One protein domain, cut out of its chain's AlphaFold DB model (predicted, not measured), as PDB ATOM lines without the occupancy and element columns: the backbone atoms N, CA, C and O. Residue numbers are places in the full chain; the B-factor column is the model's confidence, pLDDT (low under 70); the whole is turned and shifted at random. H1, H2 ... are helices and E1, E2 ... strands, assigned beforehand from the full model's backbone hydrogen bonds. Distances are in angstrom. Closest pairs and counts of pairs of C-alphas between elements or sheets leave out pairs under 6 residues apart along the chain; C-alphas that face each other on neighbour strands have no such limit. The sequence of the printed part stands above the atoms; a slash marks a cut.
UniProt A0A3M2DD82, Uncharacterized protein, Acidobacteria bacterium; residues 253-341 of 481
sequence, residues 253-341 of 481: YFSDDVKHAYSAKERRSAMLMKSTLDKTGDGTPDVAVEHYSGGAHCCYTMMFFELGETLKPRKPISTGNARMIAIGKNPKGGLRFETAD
ATOM      1  N   TYR A 253      48.152 -41.213  45.502       95.75
ATOM      2  CA  TYR A 253      48.207 -40.101  44.557       95.75
ATOM      3  C   TYR A 253      46.927 -39.279  44.630       95.75
ATOM      4  O   TYR A 253      45.833 -39.829  44.723       95.75
ATOM      5  N   PHE A 254      47.029 -37.956  44.504       97.75
ATOM      6  CA  PHE A 254      45.835 -37.172  44.214       97.75
ATOM      7  C   PHE A 254      45.422 -37.395  42.765       97.75
ATOM      8  O   PHE A 254      46.223 -37.195  41.850       97.75
ATOM      9  N   SER A 255      44.155 -37.736  42.544       96.94
ATOM     10  CA  SER A 255      43.619 -37.995  41.199       96.94
ATOM     11  C   SER A 255      43.557 -36.735  40.320       96.94
ATOM     12  O   SER A 255      43.240 -36.808  39.136       96.94
ATOM     13  N   ASP A 256      43.841 -35.566  40.898       96.88
ATOM     14  CA  ASP A 256      43.941 -34.274  40.222       96.88
ATOM     15  C   ASP A 256      45.384 -33.896  39.815       96.88
ATOM     16  O   ASP A 256      45.603 -32.825  39.233       96.88
ATOM     17  N   ASP A 257      46.378 -34.753  40.096       96.31
ATOM     18  CA  ASP A 257      47.776 -34.504  39.750       96.31
ATOM     19  C   ASP A 257      48.091 -34.908  38.303       96.31
ATOM     20  O   ASP A 257      48.279 -36.074  37.951       96.31
ATOM     21  N   VAL A 258      48.227 -33.896  37.447       95.25
ATOM     22  CA  VAL A 258      48.576 -34.054  36.029       95.25
ATOM     23  C   VAL A 258      49.942 -34.706  35.790       95.25
ATOM     24  O   VAL A 258      50.176 -35.197  34.687       95.25
ATOM     25  N   LYS A 259      50.847 -34.737  36.782       94.69
ATOM     26  CA  LYS A 259      52.157 -35.404  36.658       94.69
ATOM     27  C   LYS A 259      52.029 -36.921  36.507       94.69
ATOM     28  O   LYS A 259      52.930 -37.554  35.966       94.69
ATOM     29  N   HIS A 260      50.910 -37.485  36.957       90.12
ATOM     30  CA  HIS A 260      50.612 -38.916  36.898       90.12
ATOM     31  C   HIS A 260      49.654 -39.288  35.756       90.12
ATOM     32  O   HIS A 260      49.168 -40.418  35.695       90.12
ATOM     33  N   ALA A 261      49.406 -38.345  34.839       93.06
ATOM     34  CA  ALA A 261      48.580 -38.532  33.656       93.06
ATOM     35  C   ALA A 261      49.438 -38.770  32.400       93.06
ATOM     36  O   ALA A 261      50.049 -37.846  31.846       93.06
ATOM     37  N   TYR A 262      49.440 -40.012  31.921       92.75
ATOM     38  CA  TYR A 262      50.268 -40.483  30.807       92.75
ATOM     39  C   TYR A 262      49.582 -40.332  29.444       92.75
ATOM     40  O   TYR A 262      50.246 -40.318  28.409       92.75
ATOM     41  N   SER A 263      48.264 -40.136  29.430       95.50
ATOM     42  CA  SER A 263      47.461 -39.919  28.224       95.50
ATOM     43  C   SER A 263      46.723 -38.574  28.224       95.50
ATOM     44  O   SER A 263      46.487 -37.951  29.261       95.50
ATOM     45  N   ALA A 264      46.284 -38.121  27.045       97.00
ATOM     46  CA  ALA A 264      45.440 -36.925  26.926       97.00
ATOM     47  C   ALA A 264      44.112 -37.065  27.695       97.00
ATOM     48  O   ALA A 264      43.607 -36.088  28.252       97.00
ATOM     49  N   LYS A 265      43.568 -38.289  27.754       96.62
ATOM     50  CA  LYS A 265      42.341 -38.609  28.487       96.62
ATOM     51  C   LYS A 265      42.545 -38.457  29.997       96.62
ATOM     52  O   LYS A 265      41.761 -37.769  30.644       96.62
ATOM     53  N   GLU A 266      43.633 -39.000  30.538       96.00
ATOM     54  CA  GLU A 266      43.982 -38.845  31.958       96.00
ATOM     55  C   GLU A 266      44.281 -37.387  32.321       96.00
ATOM     56  O   GLU A 266      43.860 -36.923  33.376       96.00
ATOM     57  N   ARG A 267      44.934 -36.616  31.440       97.81
ATOM     58  CA  ARG A 267      45.180 -35.185  31.698       97.81
ATOM     59  C   ARG A 267      43.874 -34.406  31.800       97.81
ATOM     60  O   ARG A 267      43.722 -33.583  32.698       97.81
ATOM     61  N   ARG A 268      42.914 -34.689  30.911       98.19
ATOM     62  CA  ARG A 268      41.564 -34.111  30.985       98.19
ATOM     63  C   ARG A 268      40.858 -34.521  32.280       98.19
ATOM     64  O   ARG A 268      40.255 -33.665  32.920       98.19
ATOM     65  N   SER A 269      40.970 -35.788  32.676       98.12
ATOM     66  CA  SER A 269      40.436 -36.293  33.947       98.12
ATOM     67  C   SER A 269      41.006 -35.532  35.145       98.12
ATOM     68  O   SER A 269      40.244 -34.976  35.931       98.12
ATOM     69  N   ALA A 270      42.332 -35.411  35.243       98.06
ATOM     70  CA  ALA A 270      42.989 -34.689  36.330       98.06
ATOM     71  C   ALA A 270      42.554 -33.213  36.393       98.06
ATOM     72  O   ALA A 270      42.285 -32.684  37.470       98.06
ATOM     73  N   MET A 271      42.388 -32.548  35.243       98.25
ATOM     74  CA  MET A 271      41.855 -31.179  35.191       98.25
ATOM     75  C   MET A 271      40.399 -31.087  35.671       98.25
ATOM     76  O   MET A 271      40.046 -30.140  36.377       98.25
ATOM     77  N   LEU A 272      39.549 -32.059  35.319       98.12
ATOM     78  CA  LEU A 272      38.170 -32.135  35.813       98.12
ATOM     79  C   LEU A 272      38.134 -32.355  37.332       98.12
ATOM     80  O   LEU A 272      37.409 -31.637  38.020       98.12
ATOM     81  N   MET A 273      38.954 -33.272  37.852       97.81
ATOM     82  CA  MET A 273      39.111 -33.525  39.290       97.81
ATOM     83  C   MET A 273      39.580 -32.275  40.042       97.81
ATOM     84  O   MET A 273      39.040 -31.953  41.099       97.81
ATOM     85  N   LYS A 274      40.544 -31.537  39.475       97.56
ATOM     86  CA  LYS A 274      41.093 -30.310  40.065       97.56
ATOM     87  C   LYS A 274      40.082 -29.166  40.108       97.56
ATOM     88  O   LYS A 274      40.020 -28.423  41.079       97.56
ATOM     89  N   SER A 275      39.316 -28.996  39.031       97.25
ATOM     90  CA  SER A 275      38.360 -27.889  38.864       97.25
ATOM     91  C   SER A 275      36.976 -28.165  39.459       97.25
ATOM     92  O   SER A 275      36.103 -27.296  39.423       97.25
ATOM     93  N   THR A 276      36.756 -29.363  40.002       97.75
ATOM     94  CA  THR A 276      35.482 -29.771  40.595       97.75
ATOM     95  C   THR A 276      35.680 -30.035  42.077       97.75
ATOM     96  O   THR A 276      36.240 -31.058  42.475       97.75
ATOM     97  N   LEU A 277      35.258 -29.063  42.887       97.19
ATOM     98  CA  LEU A 277      35.403 -29.117  44.336       97.19
ATOM     99  C   LEU A 277      34.528 -30.228  44.925       97.19
ATOM    100  O   LEU A 277      35.064 -31.113  45.574       97.19
ATOM    101  N   ASP A 278      33.233 -30.209  44.612       97.50
ATOM    102  CA  ASP A 278      32.247 -31.242  44.950       97.50
ATOM    103  C   ASP A 278      32.211 -32.311  43.843       97.50
ATOM    104  O   ASP A 278      31.612 -32.131  42.777       97.50
ATOM    105  N   LYS A 279      32.951 -33.399  44.057       97.62
ATOM    106  CA  LYS A 279      33.122 -34.503  43.103       97.62
ATOM    107  C   LYS A 279      31.963 -35.486  43.192       97.62
ATOM    108  O   LYS A 279      31.682 -36.154  42.195       97.62
ATOM    109  N   THR A 280      31.295 -35.569  44.337       96.38
ATOM    110  CA  THR A 280      30.161 -36.469  44.563       96.38
ATOM    111  C   THR A 280      28.824 -35.852  44.134       96.38
ATOM    112  O   THR A 280      27.903 -36.574  43.747       96.38
ATOM    113  N   GLY A 281      28.735 -34.525  44.083       96.06
ATOM    114  CA  GLY A 281      27.516 -33.773  43.791       96.06
ATOM    115  C   GLY A 281      26.581 -33.643  44.994       96.06
ATOM    116  O   GLY A 281      25.369 -33.526  44.789       96.06
ATOM    117  N   ASP A 282      27.099 -33.746  46.221       95.50
ATOM    118  CA  ASP A 282      26.309 -33.678  47.455       95.50
ATOM    119  C   ASP A 282      26.368 -32.314  48.170       95.50
ATOM    120  O   ASP A 282      25.726 -32.120  49.205       95.50
ATOM    121  N   GLY A 283      27.072 -31.348  47.577       95.69
ATOM    122  CA  GLY A 283      27.267 -30.001  48.104       95.69
ATOM    123  C   GLY A 283      28.503 -29.847  48.991       95.69
ATOM    124  O   GLY A 283      28.831 -28.715  49.361       95.69
ATOM    125  N   THR A 284      29.214 -30.932  49.307       97.00
ATOM    126  CA  THR A 284      30.420 -30.908  50.142       97.00
ATOM    127  C   THR A 284      31.684 -30.983  49.281       97.00
ATOM    128  O   THR A 284      31.755 -31.765  48.340       97.00
ATOM    129  N   PRO A 285      32.732 -30.190  49.570       98.00
ATOM    130  CA  PRO A 285      34.033 -30.362  48.933       98.00
ATOM    131  C   PRO A 285      34.620 -31.760  49.145       98.00
ATOM    132  O   PRO A 285      34.683 -32.239  50.271       98.00
ATOM    133  N   ASP A 286      35.162 -32.350  48.087       98.12
ATOM    134  CA  ASP A 286      35.811 -33.656  48.112       98.12
ATOM    135  C   ASP A 286      37.295 -33.568  47.771       98.12
ATOM    136  O   ASP A 286      37.720 -32.811  46.883       98.12
ATOM    137  N   VAL A 287      38.074 -34.475  48.348       98.12
ATOM    138  CA  VAL A 287      39.355 -34.895  47.772       98.12
ATOM    139  C   VAL A 287      39.241 -36.323  47.239       98.12
ATOM    140  O   VAL A 287      38.684 -37.200  47.894       98.12
ATOM    141  N   ALA A 288      39.754 -36.536  46.026       97.81
ATOM    142  CA  ALA A 288      39.867 -37.855  45.411       97.81
ATOM    143  C   ALA A 288      41.324 -38.314  45.481       97.81
ATOM    144  O   ALA A 288      42.234 -37.572  45.085       97.81
ATOM    145  N   VAL A 289      41.526 -39.516  46.009       97.44
ATOM    146  CA  VAL A 289      42.837 -40.142  46.171       97.44
ATOM    147  C   VAL A 289      42.796 -41.501  45.495       97.44
ATOM    148  O   VAL A 289      41.943 -42.330  45.797       97.44
ATOM    149  N   GLU A 290      43.733 -41.728  44.588       95.69
ATOM    150  CA  GLU A 290      43.987 -43.037  44.006       95.69
ATOM    151  C   GLU A 290      45.079 -43.730  44.826       95.69
ATOM    152  O   GLU A 290      46.126 -43.144  45.110       95.69
ATOM    153  N   HIS A 291      44.830 -44.973  45.217       94.75
ATOM    154  CA  HIS A 291      45.828 -45.877  45.774       94.75
ATOM    155  C   HIS A 291      46.205 -46.909  44.719       94.75
ATOM    156  O   HIS A 291      45.347 -47.454  44.026       94.75
ATOM    157  N   TYR A 292      47.502 -47.135  44.582       92.44
ATOM    158  CA  TYR A 292      48.098 -48.107  43.684       92.44
ATOM    159  C   TYR A 292      48.820 -49.142  44.533       92.44
ATOM    160  O   TYR A 292      49.694 -48.754  45.298       92.44
ATOM    161  N   SER A 293      48.509 -50.430  44.381       87.88
ATOM    162  CA  SER A 293      49.087 -51.488  45.225       87.88
ATOM    163  C   SER A 293      50.532 -51.888  44.891       87.88
ATOM    164  O   SER A 293      51.120 -52.691  45.608       87.88
ATOM    165  N   GLY A 294      51.130 -51.381  43.809       84.62
ATOM    166  CA  GLY A 294      52.516 -51.719  43.460       84.62
ATOM    167  C   GLY A 294      52.710 -52.916  42.522       84.62
ATOM    168  O   GLY A 294      53.805 -53.074  41.984       84.62
ATOM    169  N   GLY A 295      51.685 -53.742  42.293       81.06
ATOM    170  CA  GLY A 295      51.791 -54.947  41.457       81.06
ATOM    171  C   GLY A 295      51.930 -54.667  39.952       81.06
ATOM    172  O   GLY A 295      51.469 -53.644  39.461       81.06
ATOM    173  N   ALA A 296      52.495 -55.613  39.186       76.81
ATOM    174  CA  ALA A 296      52.690 -55.483  37.729       76.81
ATOM    175  C   ALA A 296      51.383 -55.251  36.945       76.81
ATOM    176  O   ALA A 296      51.382 -54.589  35.908       76.81
ATOM    177  N   HIS A 297      50.268 -55.755  37.474       71.88
ATOM    178  CA  HIS A 297      48.926 -55.572  36.918       71.88
ATOM    179  C   HIS A 297      48.102 -54.526  37.689       71.88
ATOM    180  O   HIS A 297      46.934 -54.303  37.411       71.88
ATOM    181  N   CYS A 298      48.774 -53.770  38.560       65.94
ATOM    182  CA  CYS A 298      48.373 -52.441  38.987       65.94
ATOM    183  C   CYS A 298      46.973 -52.340  39.612       65.94
ATOM    184  O   CYS A 298      46.138 -51.629  39.071       65.94
ATOM    185  N   CYS A 299      46.723 -52.991  40.754       86.88
ATOM    186  CA  CYS A 299      45.433 -52.896  41.442       86.88
ATOM    187  C   CYS A 299      45.198 -51.470  41.972       86.88
ATOM    188  O   CYS A 299      45.799 -51.061  42.970       86.88
ATOM    189  N   TYR A 300      44.343 -50.717  41.286       91.69
ATOM    190  CA  TYR A 300      43.930 -49.374  41.659       91.69
ATOM    191  C   TYR A 300      42.709 -49.412  42.575       91.69
ATOM    192  O   TYR A 300      41.751 -50.155  42.350       91.69
ATOM    193  N   THR A 301      42.723 -48.545  43.580       92.75
ATOM    194  CA  THR A 301      41.564 -48.247  44.418       92.75
ATOM    195  C   THR A 301      41.336 -46.746  44.424       92.75
ATOM    196  O   THR A 301      42.237 -45.979  44.758       92.75
ATOM    197  N   MET A 302      40.127 -46.307  44.079       95.12
ATOM    198  CA  MET A 302      39.746 -44.905  44.233       95.12
ATOM    199  C   MET A 302      39.050 -44.679  45.569       95.12
ATOM    200  O   MET A 302      38.112 -45.394  45.926       95.12
ATOM    201  N   MET A 303      39.464 -43.625  46.262       95.88
ATOM    202  CA  MET A 303      38.869 -43.153  47.503       95.88
ATOM    203  C   MET A 303      38.390 -41.713  47.340       95.88
ATOM    204  O   MET A 303      39.062 -40.882  46.726       95.88
ATOM    205  N   PHE A 304      37.241 -41.415  47.938       96.94
ATOM    206  CA  PHE A 304      36.707 -40.063  48.042       96.94
ATOM    207  C   PHE A 304      36.510 -39.725  49.512       96.94
ATOM    208  O   PHE A 304      35.962 -40.529  50.270       96.94
ATOM    209  N   PHE A 305      36.951 -38.535  49.899       97.25
ATOM    210  CA  PHE A 305      36.792 -38.022  51.250       97.25
ATOM    211  C   PHE A 305      36.059 -36.691  51.196       97.25
ATOM    212  O   PHE A 305      36.574 -35.732  50.616       97.25
ATOM    213  N   GLU A 306      34.893 -36.643  51.830       97.44
ATOM    214  CA  GLU A 306      34.106 -35.428  51.994       97.44
ATOM    215  C   GLU A 306      34.670 -34.599  53.132       97.44
ATOM    216  O   GLU A 306      34.799 -35.053  54.273       97.44
ATOM    217  N   LEU A 307      35.015 -33.364  52.803       98.00
ATOM    218  CA  LEU A 307      35.713 -32.425  53.661       98.00
ATOM    219  C   LEU A 307      34.721 -31.376  54.169       98.00
ATOM    220  O   LEU A 307      34.862 -30.192  53.876       98.00
ATOM    221  N   GLY A 308      33.684 -31.821  54.887       97.00
ATOM    222  CA  GLY A 308      32.613 -30.984  55.442       97.00
ATOM    223  C   GLY A 308      32.925 -30.424  56.834       97.00
ATOM    224  O   GLY A 308      34.060 -30.068  57.152       97.00
ATOM    225  N   GLU A 309      31.916 -30.326  57.702       95.81
ATOM    226  CA  GLU A 309      32.147 -30.057  59.131       95.81
ATOM    227  C   GLU A 309      32.909 -31.213  59.788       95.81
ATOM    228  O   GLU A 309      33.902 -30.987  60.488       95.81
ATOM    229  N   THR A 310      32.504 -32.437  59.460       95.31
ATOM    230  CA  THR A 310      33.185 -33.685  59.793       95.31
ATOM    231  C   THR A 310      33.798 -34.303  58.537       95.31
ATOM    232  O   THR A 310      33.344 -34.065  57.416       95.31
ATOM    233  N   LEU A 311      34.889 -35.055  58.719       96.25
ATOM    234  CA  LEU A 311      35.476 -35.840  57.633       96.25
ATOM    235  C   LEU A 311      34.599 -37.067  57.406       96.25
ATOM    236  O   LEU A 311      34.376 -37.827  58.347       96.25
ATOM    237  N   LYS A 312      34.157 -37.295  56.169       94.62
ATOM    238  CA  LYS A 312      33.378 -38.486  55.832       94.62
ATOM    239  C   LYS A 312      34.018 -39.246  54.667       94.62
ATOM    240  O   LYS A 312      33.902 -38.819  53.517       94.62
ATOM    241  N   PRO A 313      34.707 -40.370  54.925       93.50
ATOM    242  CA  PRO A 313      35.168 -41.237  53.851       93.50
ATOM    243  C   PRO A 313      33.969 -41.892  53.156       93.50
ATOM    244  O   PRO A 313      33.029 -42.364  53.800       93.50
ATOM    245  N   ARG A 314      34.005 -41.952  51.825       92.38
ATOM    246  CA  ARG A 314      33.101 -42.801  51.043       92.38
ATOM    247  C   ARG A 314      33.703 -44.188  50.884       92.38
ATOM    248  O   ARG A 314      34.920 -44.348  50.941       92.38
ATOM    249  N   LYS A 315      32.837 -45.179  50.653       89.12
ATOM    250  CA  LYS A 315      33.267 -46.552  50.377       89.12
ATOM    251  C   LYS A 315      34.270 -46.537  49.208       89.12
ATOM    252  O   LYS A 315      33.888 -46.071  48.129       89.12
ATOM    253  N   PRO A 316      35.511 -47.015  49.404       90.44
ATOM    254  CA  PRO A 316      36.492 -47.142  48.341       90.44
ATOM    255  C   PRO A 316      35.997 -48.082  47.251       90.44
ATOM    256  O   PRO A 316      35.203 -48.994  47.495       90.44
ATOM    257  N   ILE A 317      36.485 -47.859  46.038       89.31
ATOM    258  CA  ILE A 317      36.121 -48.665  44.879       89.31
ATOM    259  C   ILE A 317      37.399 -49.213  44.299       89.31
ATOM    260  O   ILE A 317      38.201 -48.467  43.737       89.31
ATOM    261  N   SER A 318      37.565 -50.523  44.453       90.12
ATOM    262  CA  SER A 318      38.579 -51.249  43.710       90.12
ATOM    263  C   SER A 318      38.184 -51.220  42.243       90.12
ATOM    264  O   SER A 318      37.090 -51.654  41.873       90.12
ATOM    265  N   THR A 319      39.059 -50.666  41.423       88.81
ATOM    266  CA  THR A 319      38.978 -50.757  39.966       88.81
ATOM    267  C   THR A 319      39.993 -51.751  39.417       88.81
ATOM    268  O   THR A 319      40.105 -51.897  38.201       88.81
ATOM    269  N   GLY A 320      40.704 -52.431  40.327       90.62
ATOM    270  CA  GLY A 320      41.672 -53.472  40.042       90.62
ATOM    271  C   GLY A 320      42.605 -53.043  38.923       90.62
ATOM    272  O   GLY A 320      43.283 -52.030  39.047       90.62
ATOM    273  N   ASN A 321      42.617 -53.767  37.816       90.94
ATOM    274  CA  ASN A 321      43.547 -53.533  36.711       90.94
ATOM    275  C   ASN A 321      43.232 -52.287  35.854       90.94
ATOM    276  O   ASN A 321      43.991 -51.951  34.940       90.94
ATOM    277  N   ALA A 322      42.117 -51.602  36.111       91.00
ATOM    278  CA  ALA A 322      41.705 -50.399  35.402       91.00
ATOM    279  C   ALA A 322      41.825 -49.162  36.298       91.00
ATOM    280  O   ALA A 322      41.521 -49.201  37.487       91.00
ATOM    281  N   ARG A 323      42.227 -48.024  35.725       92.19
ATOM    282  CA  ARG A 323      42.118 -46.724  36.403       92.19
ATOM    283  C   ARG A 323      40.712 -46.165  36.260       92.19
ATOM    284  O   ARG A 323      40.080 -46.328  35.216       92.19
ATOM    285  N   MET A 324      40.283 -45.397  37.257       95.88
ATOM    286  CA  MET A 324      39.071 -44.596  37.154       95.88
ATOM    287  C   MET A 324      39.393 -43.159  36.749       95.88
ATOM    288  O   MET A 324      40.181 -42.471  37.394       95.88
ATOM    289  N   ILE A 325      38.731 -42.672  35.706       97.38
ATOM    290  CA  ILE A 325      38.959 -41.334  35.160       97.38
ATOM    291  C   ILE A 325      37.668 -40.520  35.119       97.38
ATOM    292  O   ILE A 325      36.607 -41.023  34.767       97.38
ATOM    293  N   ALA A 326      37.751 -39.232  35.438       98.31
ATOM    294  CA  ALA A 326      36.650 -38.298  35.262       98.31
ATOM    295  C   ALA A 326      36.456 -37.982  33.771       98.31
ATOM    296  O   ALA A 326      37.390 -37.577  33.075       98.31
ATOM    297  N   ILE A 327      35.225 -38.133  33.281       98.19
ATOM    298  CA  ILE A 327      34.859 -37.896  31.872       98.19
ATOM    299  C   ILE A 327      33.915 -36.704  31.680       98.19
ATOM    300  O   ILE A 327      33.644 -36.298  30.549       98.19
ATOM    301  N   GLY A 328      33.424 -36.117  32.770       98.06
ATOM    302  CA  GLY A 328      32.600 -34.915  32.749       98.06
ATOM    303  C   GLY A 328      31.890 -34.688  34.077       98.06
ATOM    304  O   GLY A 328      32.157 -35.383  35.054       98.06
ATOM    305  N   LYS A 329      30.966 -33.727  34.093       97.31
ATOM    306  CA  LYS A 329      30.032 -33.514  35.203       97.31
ATOM    307  C   LYS A 329      28.681 -34.144  34.881       97.31
ATOM    308  O   LYS A 329      28.256 -34.167  33.723       97.31
ATOM    309  N   ASN A 330      28.009 -34.650  35.901       94.25
ATOM    310  CA  ASN A 330      26.618 -35.061  35.821       94.25
ATOM    311  C   ASN A 330      25.691 -33.826  35.972       94.25
ATOM    312  O   ASN A 330      26.145 -32.764  36.406       94.25
ATOM    313  N   PRO A 331      24.392 -33.922  35.623       91.88
ATOM    314  CA  PRO A 331      23.464 -32.787  35.718       91.88
ATOM    315  C   PRO A 331      23.256 -32.222  37.131       91.88
ATOM    316  O   PRO A 331      22.750 -31.113  37.260       91.88
ATOM    317  N   LYS A 332      23.621 -32.971  38.180       88.31
ATOM    318  CA  LYS A 332      23.546 -32.543  39.586       88.31
ATOM    319  C   LYS A 332      24.831 -31.856  40.073       88.31
ATOM    320  O   LYS A 332      24.877 -31.425  41.213       88.31
ATOM    321  N   GLY A 333      25.857 -31.733  39.227       90.56
ATOM    322  CA  GLY A 333      27.095 -31.002  39.520       90.56
ATOM    323  C   GLY A 333      28.300 -31.881  39.871       90.56
ATOM    324  O   GLY A 333      29.425 -31.472  39.578       90.56
ATOM    325  N   GLY A 334      28.069 -33.092  40.390       96.31
ATOM    326  CA  GLY A 334      29.122 -34.068  40.689       96.31
ATOM    327  C   GLY A 334      29.821 -34.600  39.436       96.31
ATOM    328  O   GLY A 334      29.360 -34.415  38.306       96.31
ATOM    329  N   LEU A 335      30.946 -35.286  39.613       98.12
ATOM    330  CA  LEU A 335      31.686 -35.890  38.513       98.12
ATOM    331  C   LEU A 335      31.032 -37.189  38.032       98.12
ATOM    332  O   LEU A 335      30.362 -37.920  38.763       98.12
ATOM    333  N   ARG A 336      31.255 -37.462  36.749       98.12
ATOM    334  CA  ARG A 336      31.016 -38.747  36.107       98.12
ATOM    335  C   ARG A 336      32.354 -39.388  35.814       98.12
ATOM    336  O   ARG A 336      33.240 -38.733  35.254       98.12
ATOM    337  N   PHE A 337      32.454 -40.670  36.115       98.12
ATOM    338  CA  PHE A 337      33.665 -41.438  35.915       98.12
ATOM    339  C   PHE A 337      33.476 -42.523  34.864       98.12
ATOM    340  O   PHE A 337      32.368 -42.983  34.602       98.12
ATOM    341  N   GLU A 338      34.583 -42.919  34.265       97.88
ATOM    342  CA  GLU A 338      34.711 -44.110  33.447       97.88
ATOM    343  C   GLU A 338      35.790 -44.989  34.080       97.88
ATOM    344  O   GLU A 338      36.842 -44.490  34.480       97.88
ATOM    345  N   THR A 339      35.517 -46.284  34.167       96.62
ATOM    346  CA  THR A 339      36.489 -47.328  34.500       96.62
ATOM    347  C   THR A 339      36.233 -48.536  33.598       96.62
ATOM    348  O   THR A 339      35.358 -48.493  32.725       96.62
ATOM    349  N   ALA A 340      36.961 -49.623  33.806       95.56
ATOM    350  CA  ALA A 340      36.649 -50.913  33.221       95.56
ATOM    351  C   ALA A 340      36.416 -51.962  34.313       95.56
ATOM    352  O   ALA A 340      36.920 -51.834  35.428       95.56
ATOM    353  N   ASP A 341      35.610 -52.966  33.990       95.56
ATOM    354  CA  ASP A 341      35.401 -54.124  34.843       95.56
ATOM    355  C   ASP A 341      36.488 -55.161  34.582       95.56
ATOM    356  O   ASP A 341      36.528 -55.797  33.528       95.56
TER     357      ASP A 341
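What this domain is: This is residues 253 to 341 of the 481 residues of an uncharacterized protein of Acidobacteria bacterium (UniProt A0A3M2DD82). Picture two parts, one over the other: a sheet built on the long hairpin E1-E2, and above it a smaller unit in which H1 packs on E5 of the hairpin E5-E6. In the sheet, the short strands E3 and E4 both pair with E2, at different stretches of its side away from E1. The 89 printed residues hold one named helix and then six named strands, in the order H1 E1 E2 E3 E4 E5 E6; the class is mixed, helices and strands, and both sheets are antiparallel. The whole is compact, with a radius of gyration of the C-alphas of 12.6 A and spans of 39 by 26 by 24 A.

Where its parts are: Begin at C-alpha 253, at (48.207, -40.101, 44.557); residues 253 to 254 form a short pairing outside the named strands. Find C-alpha 264 at (45.440, -36.925, 26.926), where H1 begins; it runs to residue 275, 16.6 A on. E1 follows at residues 286 to 292, 19.5 A long, then E2, the longest strand by residues, at 300 to 307, 22.3 A. E3 is residues 311 to 313, 6.6 A, and E4 residues 317 to 320, 8.8 A. E5 spans residues 325 to 329, 11.9 A, and E6 residues 335 to 340, 16.7 A, ending at C-alpha 340, (36.649, -50.913, 33.221).

How they stand to each other: Start with the branched sheet, twisted, with C-alphas up to 4.0 A off its best plane. E1 and E2 are a hairpin, antiparallel at 158 degrees; look for N 289 and O 303, 2.9 A apart. On the other side of E2 you find E3 beside residues 305 to 307, with N 306 and O 312 at 2.9 A, and E4 beside residues 300 to 302, with N 302 and O 317 at 2.9 A. E1, E2 and E3 make a meander, each strand the antiparallel neighbour of the one before. Residues 253 to 254 pair antiparallel with residues 289 to 290 of E1. E5 and E6 are a hairpin at 147 degrees, with N 327 and O 336 at 2.9 A. The closest C-alphas of H1 and E5 are those of Ser 269 and Ala 326, 4.5 A apart. H1 only grazes the branched sheet, with residues 273 to 274. In H1 each O i to N i+4 pair is within hydrogen-bond range. E2 is apart from both E5 and E6.

The domain as a whole: The C-alphas farthest apart are those of Ala 296 and Glu 309, at 39.1 A. The printed part has no cut, and no link is long. Its mean pLDDT is 94.2; look at residue 298 for the one value under 70.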